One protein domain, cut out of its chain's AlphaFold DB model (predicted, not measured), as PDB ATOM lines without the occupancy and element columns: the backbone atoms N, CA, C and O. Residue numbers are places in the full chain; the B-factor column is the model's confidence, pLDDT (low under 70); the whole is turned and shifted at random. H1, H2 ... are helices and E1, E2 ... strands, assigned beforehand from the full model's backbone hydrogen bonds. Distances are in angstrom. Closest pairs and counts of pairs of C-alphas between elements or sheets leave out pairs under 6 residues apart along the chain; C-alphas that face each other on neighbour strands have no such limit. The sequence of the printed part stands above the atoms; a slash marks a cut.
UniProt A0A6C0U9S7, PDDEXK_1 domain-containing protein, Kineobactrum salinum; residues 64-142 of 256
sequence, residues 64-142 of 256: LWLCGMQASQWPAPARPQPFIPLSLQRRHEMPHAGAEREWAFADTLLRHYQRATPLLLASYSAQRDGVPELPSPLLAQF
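AT A GLANCE: This is residues 64 to 142 of the 256 residues of the protein "PDDEXK_1 domain-containing protein" of Kineobactrum salinum (UniProt A0A6C0U9S7). One long helix, H2, has a tiny two-strand sheet, E1 and E2, beside its last residues and the short helix H1 beyond its first end. Residues 67 to 85 run as a long link from E1 to H1, and after E2 residues 123 to 136 make a long loop that leads to the short helix H3, near H2. The printed part has 79 residues with three named helices and two named strands, in the order E1, H1, H2, E2, H3; the sheet is parallel, in the order E1, E2. The class is mostly helix, though under half of the residues are in named elements. The whole is loose, with a radius of gyration of the C-alphas of 14.6 A, and flat, spanning 40 by 36 by 17 A.

HOW THE PARTS SIT: E1, residues 64 to 66, and E2, residues 120 to 122, are parallel neighbours at 21 degrees, with N 66 and O 121 within hydrogen-bond range at 2.8 A. With H1, residues 86 to 91, and H2, residues 99 to 116, between them, they form a strand-helix-strand unit, two parallel strands joined through helices, with a right-handed crossover. The closest C-alphas of H2 and E2, Gln 114 and Leu 120, are 6.5 A apart. H1 and H2 are apart. H3, residues 137 to 141, is close to H2 but not clearly touching; their closest C-alphas, Asp 107 and Leu 138, are 7.2 A apart. Every O i to N i+4 pair is within range in H1, 13 of 14 in H2 and 0 of 1 in H3, where 1 of 2 O i to N i+3 pairs is.

IN THESE COORDINATES: E1 begins at C-alpha 64 (0.633, 63.203, 33.582). H1 measures 8.5 A, H2 25.5 A and H3 8.7 A, ending at C-alpha 141 (-5.140, 55.601, 21.028).

THE WHOLE: The farthest C-alphas, Phe 83 and Pro 118, are 42.8 A apart. The printed part has no cut, and no printed residue is under 70 in pLDDT.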
ATOM      1  N   LEU A  64       0.042  64.518  33.332       95.88
ATOM      2  CA  LEU A  64       0.633  63.203  33.582       95.88
ATOM      3  C   LEU A  64       1.476  62.790  32.378       95.88
ATOM      4  O   LEU A  64       1.011  62.863  31.239       95.88
ATOM      5  N   TRP A  65       2.698  62.318  32.629       95.69
ATOM      6  CA  TRP A  65       3.573  61.751  31.606       95.69
ATOM      7  C   TRP A  65       3.827  60.263  31.882       95.69
ATOM      8  O   TRP A  65       4.521  59.903  32.829       95.69
ATOM      9  N   LEU A  66       3.297  59.390  31.021       95.19
ATOM     10  CA  LEU A  66       3.612  57.960  30.996       95.19
ATOM     11  C   LEU A  66       4.919  57.708  30.240       95.19
ATOM     12  O   LEU A  66       4.961  57.708  29.007       95.19
ATOM     13  N   CYS A  67       5.997  57.512  30.987       94.31
ATOM     14  CA  CYS A  67       7.300  57.150  30.443       94.31
ATOM     15  C   CYS A  67       7.395  55.633  30.215       94.31
ATOM     16  O   CYS A  67       6.854  54.843  30.985       94.31
ATOM     17  N   GLY A  68       8.141  55.219  29.190       92.88
ATOM     18  CA  GLY A  68       8.480  53.808  28.974       92.88
ATOM     19  C   GLY A  68       7.362  52.961  28.361       92.88
ATOM     20  O   GLY A  68       7.326  51.748  28.563       92.88
ATOM     21  N   MET A  69       6.476  53.574  27.575       95.31
ATOM     22  CA  MET A  69       5.374  52.914  26.864       95.31
ATOM     23  C   MET A  69       5.864  52.109  25.641       95.31
ATOM     24  O   MET A  69       5.347  52.267  24.538       95.31
ATOM     25  N   GLN A  70       6.875  51.255  25.811       95.00
ATOM     26  CA  GLN A  70       7.343  50.302  24.793       95.00
ATOM     27  C   GLN A  70       6.681  48.928  24.954       95.00
ATOM     28  O   GLN A  70       6.296  48.534  26.055       95.00
ATOM     29  N   ALA A  71       6.579  48.177  23.856       94.00
ATOM     30  CA  ALA A  71       5.917  46.873  23.786       94.00
ATOM     31  C   ALA A  71       6.510  45.827  24.743       94.00
ATOM     32  O   ALA A  71       5.807  44.922  25.180       94.00
ATOM     33  N   SER A  72       7.794  45.957  25.084       91.62
ATOM     34  CA  SER A  72       8.500  45.066  26.009       91.62
ATOM     35  C   SER A  72       8.136  45.287  27.484       91.62
ATOM     36  O   SER A  72       8.450  44.437  28.321       91.62
ATOM     37  N   GLN A  73       7.492  46.411  27.827       91.75
ATOM     38  CA  GLN A  73       7.244  46.818  29.219       91.75
ATOM     39  C   GLN A  73       5.781  47.144  29.524       91.75
ATOM     40  O   GLN A  73       5.352  46.945  30.661       91.75
ATOM     41  N   TRP A  74       5.020  47.633  28.544       92.88
ATOM     42  CA  TRP A  74       3.629  48.024  28.742       92.88
ATOM     43  C   TRP A  74       2.737  47.540  27.589       92.88
ATOM     44  O   TRP A  74       2.953  47.963  26.450       92.88
ATOM     45  N   PRO A  75       1.698  46.718  27.832       95.12
ATOM     46  CA  PRO A  75       1.365  46.035  29.089       95.12
ATOM     47  C   PRO A  75       2.507  45.175  29.648       95.12
ATOM     48  O   PRO A  75       3.396  44.760  28.908       95.12
ATOM     49  N   ALA A  76       2.477  44.899  30.954       92.81
ATOM     50  CA  ALA A  76       3.494  44.059  31.577       92.81
ATOM     51  C   ALA A  76       3.465  42.633  30.986       92.81
ATOM     52  O   ALA A  76       2.384  42.081  30.756       92.81
ATOM     53  N   PRO A  77       4.628  41.999  30.744       92.12
ATOM     54  CA  PRO A  77       4.660  40.620  30.276       92.12
ATOM     55  C   PRO A  77       4.107  39.675  31.348       92.12
ATOM     56  O   PRO A  77       4.391  39.834  32.537       92.12
ATOM     57  N   ALA A  78       3.372  38.646  30.921       93.62
ATOM     58  CA  ALA A  78       2.882  37.608  31.822       93.62
ATOM     59  C   ALA A  78       4.056  36.887  32.510       93.62
ATOM     60  O   ALA A  78       5.023  36.470  31.869       93.62
ATOM     61  N   ARG A  79       3.955  36.742  33.830       94.12
ATOM     62  CA  ARG A  79       4.954  36.129  34.714       94.12
ATOM     63  C   ARG A  79       4.224  35.296  35.775       94.12
ATOM     64  O   ARG A  79       4.177  35.703  36.935       94.12
ATOM     65  N   PRO A  80       3.600  34.170  35.384       93.69
ATOM     66  CA  PRO A  80       2.856  33.332  36.317       93.69
ATOM     67  C   PRO A  80       3.775  32.793  37.419       93.69
ATOM     68  O   PRO A  80       4.943  32.488  37.175       93.69
ATOM     69  N   GLN A  81       3.239  32.633  38.628       93.12
ATOM     70  CA  GLN A  81       3.979  32.126  39.784       93.12
ATOM     71  C   GLN A  81       4.327  30.635  39.581       93.12
ATOM     72  O   GLN A  81       3.401  29.824  39.539       93.12
ATOM     73  N   PRO A  82       5.609  30.221  39.493       94.25
ATOM     74  CA  PRO A  82       5.993  28.820  39.267       94.25
ATOM     75  C   PRO A  82       5.452  27.818  40.294       94.25
ATOM     76  O   PRO A  82       5.264  26.651  39.963       94.25
ATOM     77  N   PHE A  83       5.182  28.251  41.528       95.12
ATOM     78  CA  PHE A  83       4.700  27.367  42.597       95.12
ATOM     79  C   PHE A  83       3.190  27.080  42.558       95.12
ATOM     80  O   PHE A  83       2.701  26.300  43.371       95.12
ATOM     81  N   ILE A  84       2.439  27.693  41.636       94.62
ATOM     82  CA  ILE A  84       0.987  27.507  41.508       94.62
ATOM     83  C   ILE A  84       0.686  26.961  40.104       94.62
ATOM     84  O   ILE A  84       1.193  27.507  39.125       94.62
ATOM     85  N   PRO A  85      -0.159  25.926  39.934       95.88
ATOM     86  CA  PRO A  85      -0.519  25.438  38.603       95.88
ATOM     87  C   PRO A  85      -1.081  26.548  37.702       95.88
ATOM     88  O   PRO A  85      -2.032  27.239  38.074       95.88
ATOM     89  N   LEU A  86      -0.531  26.697  36.490       94.94
ATOM     90  CA  LEU A  86      -0.929  27.751  35.541       94.94
ATOM     91  C   LEU A  86      -2.432  27.722  35.217       94.94
ATOM     92  O   LEU A  86      -3.052  28.768  35.043       94.94
ATOM     93  N   SER A  87      -3.030  26.531  35.160       95.44
ATOM     94  CA  SER A  87      -4.466  26.359  34.915       95.44
ATOM     95  C   SER A  87      -5.326  27.018  35.996       95.44
ATOM     96  O   SER A  87      -6.334  27.641  35.669       95.44
ATOM     97  N   LEU A  88      -4.915  26.928  37.264       94.94
ATOM     98  CA  LEU A  88      -5.590  27.593  38.377       94.94
ATOM     99  C   LEU A  88      -5.358  29.101  38.331       94.94
ATOM    100  O   LEU A  88      -6.315  29.859  38.460       94.94
ATOM    101  N   GLN A  89      -4.123  29.532  38.063       96.25
ATOM    102  CA  GLN A  89      -3.804  30.956  37.945       96.25
ATOM    103  C   GLN A  89      -4.642  31.644  36.865       96.25
ATOM    104  O   GLN A  89      -5.181  32.721  37.101       96.25
ATOM    105  N   ARG A  90      -4.805  31.006  35.700       93.81
ATOM    106  CA  ARG A  90      -5.647  31.526  34.615       93.81
ATOM    107  C   ARG A  90      -7.131  31.479  34.956       93.81
ATOM    108  O   ARG A  90      -7.817  32.469  34.747       93.81
ATOM    109  N   ARG A  91      -7.622  30.359  35.505       94.81
ATOM    110  CA  ARG A  91      -9.037  30.194  35.889       94.81
ATOM    111  C   ARG A  91      -9.496  31.256  36.888       94.81
ATOM    112  O   ARG A  91     -10.639  31.683  36.821       94.81
ATOM    113  N   HIS A  92      -8.620  31.639  37.812       94.62
ATOM    114  CA  HIS A  92      -8.907  32.625  38.852       94.62
ATOM    115  C   HIS A  92      -8.378  34.028  38.523       94.62
ATOM    116  O   HIS A  92      -8.312  34.859  39.422       94.62
ATOM    117  N   GLU A  93      -7.971  34.283  37.271       92.31
ATOM    118  CA  GLU A  93      -7.472  35.586  36.809       92.31
ATOM    119  C   GLU A  93      -6.415  36.191  37.752       92.31
ATOM    120  O   GLU A  93      -6.432  37.378  38.091       92.31
ATOM    121  N   MET A  94      -5.481  35.358  38.209       94.12
ATOM    122  CA  MET A  94      -4.436  35.781  39.137       94.12
ATOM    123  C   MET A  94      -3.478  36.792  38.481       94.12
ATOM    124  O   MET A  94      -3.263  36.732  37.265       94.12
ATOM    125  N   PRO A  95      -2.866  37.704  39.265       90.50
ATOM    126  CA  PRO A  95      -1.825  38.609  38.785       90.50
ATOM    127  C   PRO A  95      -0.786  37.924  37.904       90.50
ATOM    128  O   PRO A  95      -0.272  36.866  38.263       90.50
ATOM    129  N   HIS A  96      -0.495  38.520  36.746       92.62
ATOM    130  CA  HIS A  96       0.529  38.060  35.807       92.62
ATOM    131  C   HIS A  96       0.301  36.660  35.205       92.62
ATOM    132  O   HIS A  96       1.196  36.129  34.545       92.62
ATOM    133  N   ALA A  97      -0.889  36.067  35.373       93.00
ATOM    134  CA  ALA A  97      -1.188  34.704  34.925       93.00
ATOM    135  C   ALA A  97      -1.280  34.531  33.398       93.00
ATOM    136  O   ALA A  97      -1.125  33.419  32.880       93.00
ATOM    137  N   GLY A  98      -1.568  35.607  32.664       94.12
ATOM    138  CA  GLY A  98      -1.791  35.564  31.221       94.12
ATOM    139  C   GLY A  98      -1.725  36.943  30.580       94.12
ATOM    140  O   GLY A  98      -1.937  37.954  31.248       94.12
ATOM    141  N   ALA A  99      -1.421  36.972  29.284       92.88
ATOM    142  CA  ALA A  99      -1.233  38.212  28.539       92.88
ATOM    143  C   ALA A  99      -2.545  38.999  28.398       92.88
ATOM    144  O   ALA A  99      -2.537  40.219  28.508       92.88
ATOM    145  N   GLU A 100      -3.675  38.309  28.225       93.25
ATOM    146  CA  GLU A 100      -5.002  38.919  28.099       93.25
ATOM    147  C   GLU A 100      -5.383  39.699  29.364       93.25
ATOM    148  O   GLU A 100      -5.893  40.816  29.290       93.25
ATOM    149  N   ARG A 101      -5.070  39.134  30.536       94.00
ATOM    150  CA  ARG A 101      -5.294  39.787  31.826       94.00
ATOM    151  C   ARG A 101      -4.398  41.012  31.997       94.00
ATOM    152  O   ARG A 101      -4.889  42.065  32.394       94.00
ATOM    153  N   GLU A 102      -3.099  40.886  31.716       95.31
ATOM    154  CA  GLU A 102      -2.167  42.017  31.839       95.31
ATOM    155  C   GLU A 102      -2.528  43.145  30.871       95.31
ATOM    156  O   GLU A 102      -2.452  44.317  31.237       95.31
ATOM    157  N   TRP A 103      -3.008  42.800  29.672       95.12
ATOM    158  CA  TRP A 103      -3.565  43.763  28.734       95.12
ATOM    159  C   TRP A 103      -4.784  44.480  29.324       95.12
ATOM    160  O   TRP A 103      -4.794  45.707  29.381       95.12
ATOM    161  N   ALA A 104      -5.775  43.734  29.831       95.19
ATOM    162  CA  ALA A 104      -6.989  44.313  30.411       95.19
ATOM    163  C   ALA A 104      -6.681  45.214  31.617       95.19
ATOM    164  O   ALA A 104      -7.297  46.270  31.798       95.19
ATOM    165  N   PHE A 105      -5.696  44.823  32.422       95.00
ATOM    166  CA  PHE A 105      -5.219  45.599  33.558       95.00
ATOM    167  C   PHE A 105      -4.547  46.909  33.127       95.00
ATOM    168  O   PHE A 105      -4.915  47.980  33.614       95.00
ATOM    169  N   ALA A 106      -3.604  46.842  32.182       95.38
ATOM    170  CA  ALA A 106      -2.900  48.010  31.658       95.38
ATOM    171  C   ALA A 106      -3.846  48.991  30.947       95.38
ATOM    172  O   ALA A 106      -3.737  50.202  31.141       95.38
ATOM    173  N   ASP A 107      -4.805  48.479  30.175       95.44
ATOM    174  CA  ASP A 107      -5.839  49.279  29.516       95.44
ATOM    175  C   ASP A 107      -6.763  49.974  30.536       95.44
ATOM    176  O   ASP A 107      -7.087  51.155  30.397       95.44
ATOM    177  N   THR A 108      -7.126  49.284  31.621       95.25
ATOM    178  CA  THR A 108      -7.916  49.876  32.715       95.25
ATOM    179  C   THR A 108      -7.157  51.005  33.414       95.25
ATOM    180  O   THR A 108      -7.714  52.084  33.621       95.25
ATOM    181  N   LEU A 109      -5.874  50.798  33.731       95.25
ATOM    182  CA  LEU A 109      -5.003  51.835  34.300       95.25
ATOM    183  C   LEU A 109      -4.902  53.051  33.381       95.25
ATOM    184  O   LEU A 109      -5.085  54.183  33.826       95.25
ATOM    185  N   LEU A 110      -4.693  52.819  32.088       95.12
ATOM    186  CA  LEU A 110      -4.616  53.881  31.097       95.12
ATOM    187  C   LEU A 110      -5.917  54.697  31.031       95.12
ATOM    188  O   LEU A 110      -5.877  55.928  31.043       95.12
ATOM    189  N   ARG A 111      -7.075  54.025  31.061       94.50
ATOM    190  CA  ARG A 111      -8.397  54.666  31.135       94.50
ATOM    191  C   ARG A 111      -8.636  55.433  32.438       94.50
ATOM    192  O   ARG A 111      -9.429  56.378  32.437       94.50
ATOM    193  N   HIS A 112      -8.002  55.043  33.543       94.75
ATOM    194  CA  HIS A 112      -8.020  55.826  34.780       94.75
ATOM    195  C   HIS A 112      -7.169  57.089  34.646       94.75
ATOM    196  O   HIS A 112      -7.666  58.172  34.945       94.75
ATOM    197  N   TYR A 113      -5.949  56.993  34.113       95.44
ATOM    198  CA  TYR A 113      -5.096  58.169  33.911       95.44
ATOM    199  C   TYR A 113      -5.720  59.195  32.970       95.44
ATOM    200  O   TYR A 113      -5.701  60.384  33.265       95.44
ATOM    201  N   GLN A 114      -6.363  58.744  31.892       94.06
ATOM    202  CA  GLN A 114      -7.099  59.625  30.977       94.06
ATOM    203  C   GLN A 114      -8.203  60.443  31.665       94.06
ATOM    204  O   GLN A 114      -8.564  61.506  31.176       94.06
ATOM    205  N   ARG A 115      -8.755  59.955  32.783       94.44
ATOM    206  CA  ARG A 115      -9.768  60.669  33.580       94.44
ATOM    207  C   ARG A 115      -9.168  61.491  34.721       94.44
ATOM    208  O   ARG A 115      -9.844  62.367  35.254       94.44
ATOM    209  N   ALA A 116      -7.940  61.178  35.121       93.38
ATOM    210  CA  ALA A 116      -7.251  61.780  36.255       93.38
ATOM    211  C   ALA A 116      -6.551  63.104  35.920       93.38
ATOM    212  O   ALA A 116      -6.226  63.856  36.839       93.38
ATOM    213  N   THR A 117      -6.312  63.383  34.635       95.94
ATOM    214  CA  THR A 117      -5.591  64.572  34.166       95.94
ATOM    215  C   THR A 117      -6.214  65.156  32.893       95.94
ATOM    216  O   THR A 117      -6.676  64.394  32.039       95.94
ATOM    217  N   PRO A 118      -6.219  66.491  32.714       95.31
ATOM    218  CA  PRO A 118      -6.583  67.113  31.444       95.31
ATOM    219  C   PRO A 118      -5.496  66.950  30.366       95.31
ATOM    220  O   PRO A 118      -5.807  67.015  29.177       95.31
ATOM    221  N   LEU A 119      -4.234  66.727  30.755       95.31
ATOM    222  CA  LEU A 119      -3.106  66.535  29.843       95.31
ATOM    223  C   LEU A 119      -2.400  65.210  30.134       95.31
ATOM    224  O   LEU A 119      -1.742  65.056  31.163       95.31
ATOM    225  N   LEU A 120      -2.510  64.261  29.203       95.31
ATOM    226  CA  LEU A 120      -1.826  62.972  29.261       95.31
ATOM    227  C   LEU A 120      -0.822  62.858  28.110       95.31
ATOM    228  O   LEU A 120      -1.207  62.806  26.941       95.31
ATOM    229  N   LEU A 121       0.459  62.796  28.453       94.69
ATOM    230  CA  LEU A 121       1.563  62.556  27.530       94.69
ATOM    231  C   LEU A 121       2.077  61.130  27.712       94.69
ATOM    232  O   LEU A 121       2.063  60.587  28.814       94.69
ATOM    233  N   ALA A 122       2.544  60.521  26.629       95.06
ATOM    234  CA  ALA A 122       3.135  59.195  26.656       95.06
ATOM    235  C   ALA A 122       4.370  59.161  25.757       95.06
ATOM    236  O   ALA A 122       4.352  59.707  24.652       95.06
ATOM    237  N   SER A 123       5.441  58.530  26.228       93.12
ATOM    238  CA  SER A 123       6.680  58.378  25.465       93.12
ATOM    239  C   SER A 123       7.257  56.974  25.599       93.12
ATOM    240  O   SER A 123       7.022  56.258  26.575       93.12
ATOM    241  N   TYR A 124       8.040  56.589  24.600       94.19
ATOM    242  CA  TYR A 124       8.803  55.349  24.573       94.19
ATOM    243  C   TYR A 124      10.188  55.627  23.987       94.19
ATOM    244  O   TYR A 124      10.388  56.626  23.290       94.19
ATOM    245  N   SER A 125      11.149  54.759  24.281       93.19
ATOM    246  CA  SER A 125      12.478  54.829  23.680       93.19
ATOM    247  C   SER A 125      12.450  54.129  22.326       93.19
ATOM    248  O   SER A 125      12.054  52.974  22.251       93.19
ATOM    249  N   ALA A 126      12.893  54.798  21.258       91.62
ATOM    250  CA  ALA A 126      12.996  54.173  19.932       91.62
ATOM    251  C   ALA A 126      14.130  53.132  19.856       91.62
ATOM    252  O   ALA A 126      14.114  52.241  19.008       91.62
ATOM    253  N   GLN A 127      15.124  53.254  20.737       94.06
ATOM    254  CA  GLN A 127      16.279  52.372  20.811       94.06
ATOM    255  C   GLN A 127      16.761  52.263  22.259       94.06
ATOM    256  O   GLN A 127      16.735  53.247  23.003       94.06
ATOM    257  N   ARG A 128      17.245  51.081  22.635       91.06
ATOM    258  CA  ARG A 128      17.907  50.813  23.910       91.06
ATOM    259  C   ARG A 128      19.148  49.965  23.665       91.06
ATOM    260  O   ARG A 128      19.062  48.935  23.009       91.06
ATOM    261  N   ASP A 129      20.301  50.415  24.154       91.38
ATOM    262  CA  ASP A 129      21.585  49.706  24.016       91.38
ATOM    263  C   ASP A 129      21.919  49.309  22.564       91.38
ATOM    264  O   ASP A 129      22.424  48.225  22.284       91.38
ATOM    265  N   GLY A 130      21.594  50.180  21.607       91.62
ATOM    266  CA  GLY A 130      21.799  49.897  20.186       91.62
ATOM    267  C   GLY A 130      20.666  49.096  19.523       91.62
ATOM    268  O   GLY A 130      20.611  49.037  18.296       91.62
ATOM    269  N   VAL A 131      19.726  48.545  20.290       92.88
ATOM    270  CA  VAL A 131      18.641  47.686  19.797       92.88
ATOM    271  C   VAL A 131      17.352  48.494  19.601       92.88
ATOM    272  O   VAL A 131      16.939  49.191  20.529       92.88
ATOM    273  N   PRO A 132      16.703  48.432  18.422       94.88
ATOM    274  CA  PRO A 132      15.403  49.066  18.203       94.88
ATOM    275  C   PRO A 132      14.324  48.523  19.147       94.88
ATOM    276  O   PRO A 132      14.219  47.314  19.346       94.88
ATOM    277  N   GLU A 133      13.493  49.414  19.678       94.31
ATOM    278  CA  GLU A 133      12.358  49.080  20.543       94.31
ATOM    279  C   GLU A 133      11.045  49.451  19.851       94.31
ATOM    280  O   GLU A 133      10.943  50.457  19.143       94.31
ATOM    281  N   LEU A 134      10.023  48.618  20.047       94.88
ATOM    282  CA  LEU A 134       8.701  48.844  19.470       94.88
ATOM    283  C   LEU A 134       7.814  49.625  20.450       94.88
ATOM    284  O   LEU A 134       7.871  49.374  21.657       94.88
ATOM    285  N   PRO A 135       6.947  50.529  19.962       95.50
ATOM    286  CA  PRO A 135       5.968  51.197  20.810       95.50
ATOM    287  C   PRO A 135       4.951  50.201  21.376       95.50
ATOM    288  O   PRO A 135       4.605  49.206  20.737       95.50
ATOM    289  N   SER A 136       4.425  50.492  22.566       96.12
ATOM    290  CA  SER A 136       3.297  49.758  23.136       96.12
ATOM    291  C   SER A 136       2.091  49.802  22.188       96.12
ATOM    292  O   SER A 136       1.759  50.881  21.691       96.12
ATOM    293  N   PRO A 137       1.356  48.689  21.994       94.50
ATOM    294  CA  PRO A 137       0.107  48.696  21.231       94.50
ATOM    295  C   PRO A 137      -0.932  49.690  21.776       94.50
ATOM    296  O   PRO A 137      -1.715  50.246  21.010       94.50
ATOM    297  N   LEU A 138      -0.909  49.963  23.087       95.00
ATOM    298  CA  LEU A 138      -1.809  50.925  23.734       95.00
ATOM    299  C   LEU A 138      -1.486  52.385  23.385       95.00
ATOM    300  O   LEU A 138      -2.276  53.272  23.690       95.00
ATOM    301  N   LEU A 139      -0.365  52.666  22.711       94.44
ATOM    302  CA  LEU A 139      -0.103  53.998  22.160       94.44
ATOM    303  C   LEU A 139      -0.966  54.315  20.934       94.44
ATOM    304  O   LEU A 139      -1.081  55.482  20.577       94.44
ATOM    305  N   ALA A 140      -1.620  53.326  20.315       92.38
ATOM    306  CA  ALA A 140      -2.464  53.546  19.137       92.38
ATOM    307  C   ALA A 140      -3.638  54.514  19.388       92.38
ATOM    308  O   ALA A 140      -4.126  55.146  18.455       92.38
ATOM    309  N   GLN A 141      -4.081  54.659  20.641       90.19
ATOM    310  CA  GLN A 141      -5.140  55.601  21.028       90.19
ATOM    311  C   GLN A 141      -4.646  57.043  21.237       90.19
ATOM    312  O   GLN A 141      -5.452  57.942  21.475       90.19
ATOM    313  N   PHE A 142      -3.332  57.274  21.199       92.94
ATOM    314  CA  PHE A 142      -2.747  58.599  21.354       92.94
ATOM    315  C   PHE A 142      -2.615  59.288  20.001       92.94
ATOM    316  O   PHE A 142      -2.249  58.685  18.994       92.94
TER     317      PHE A 142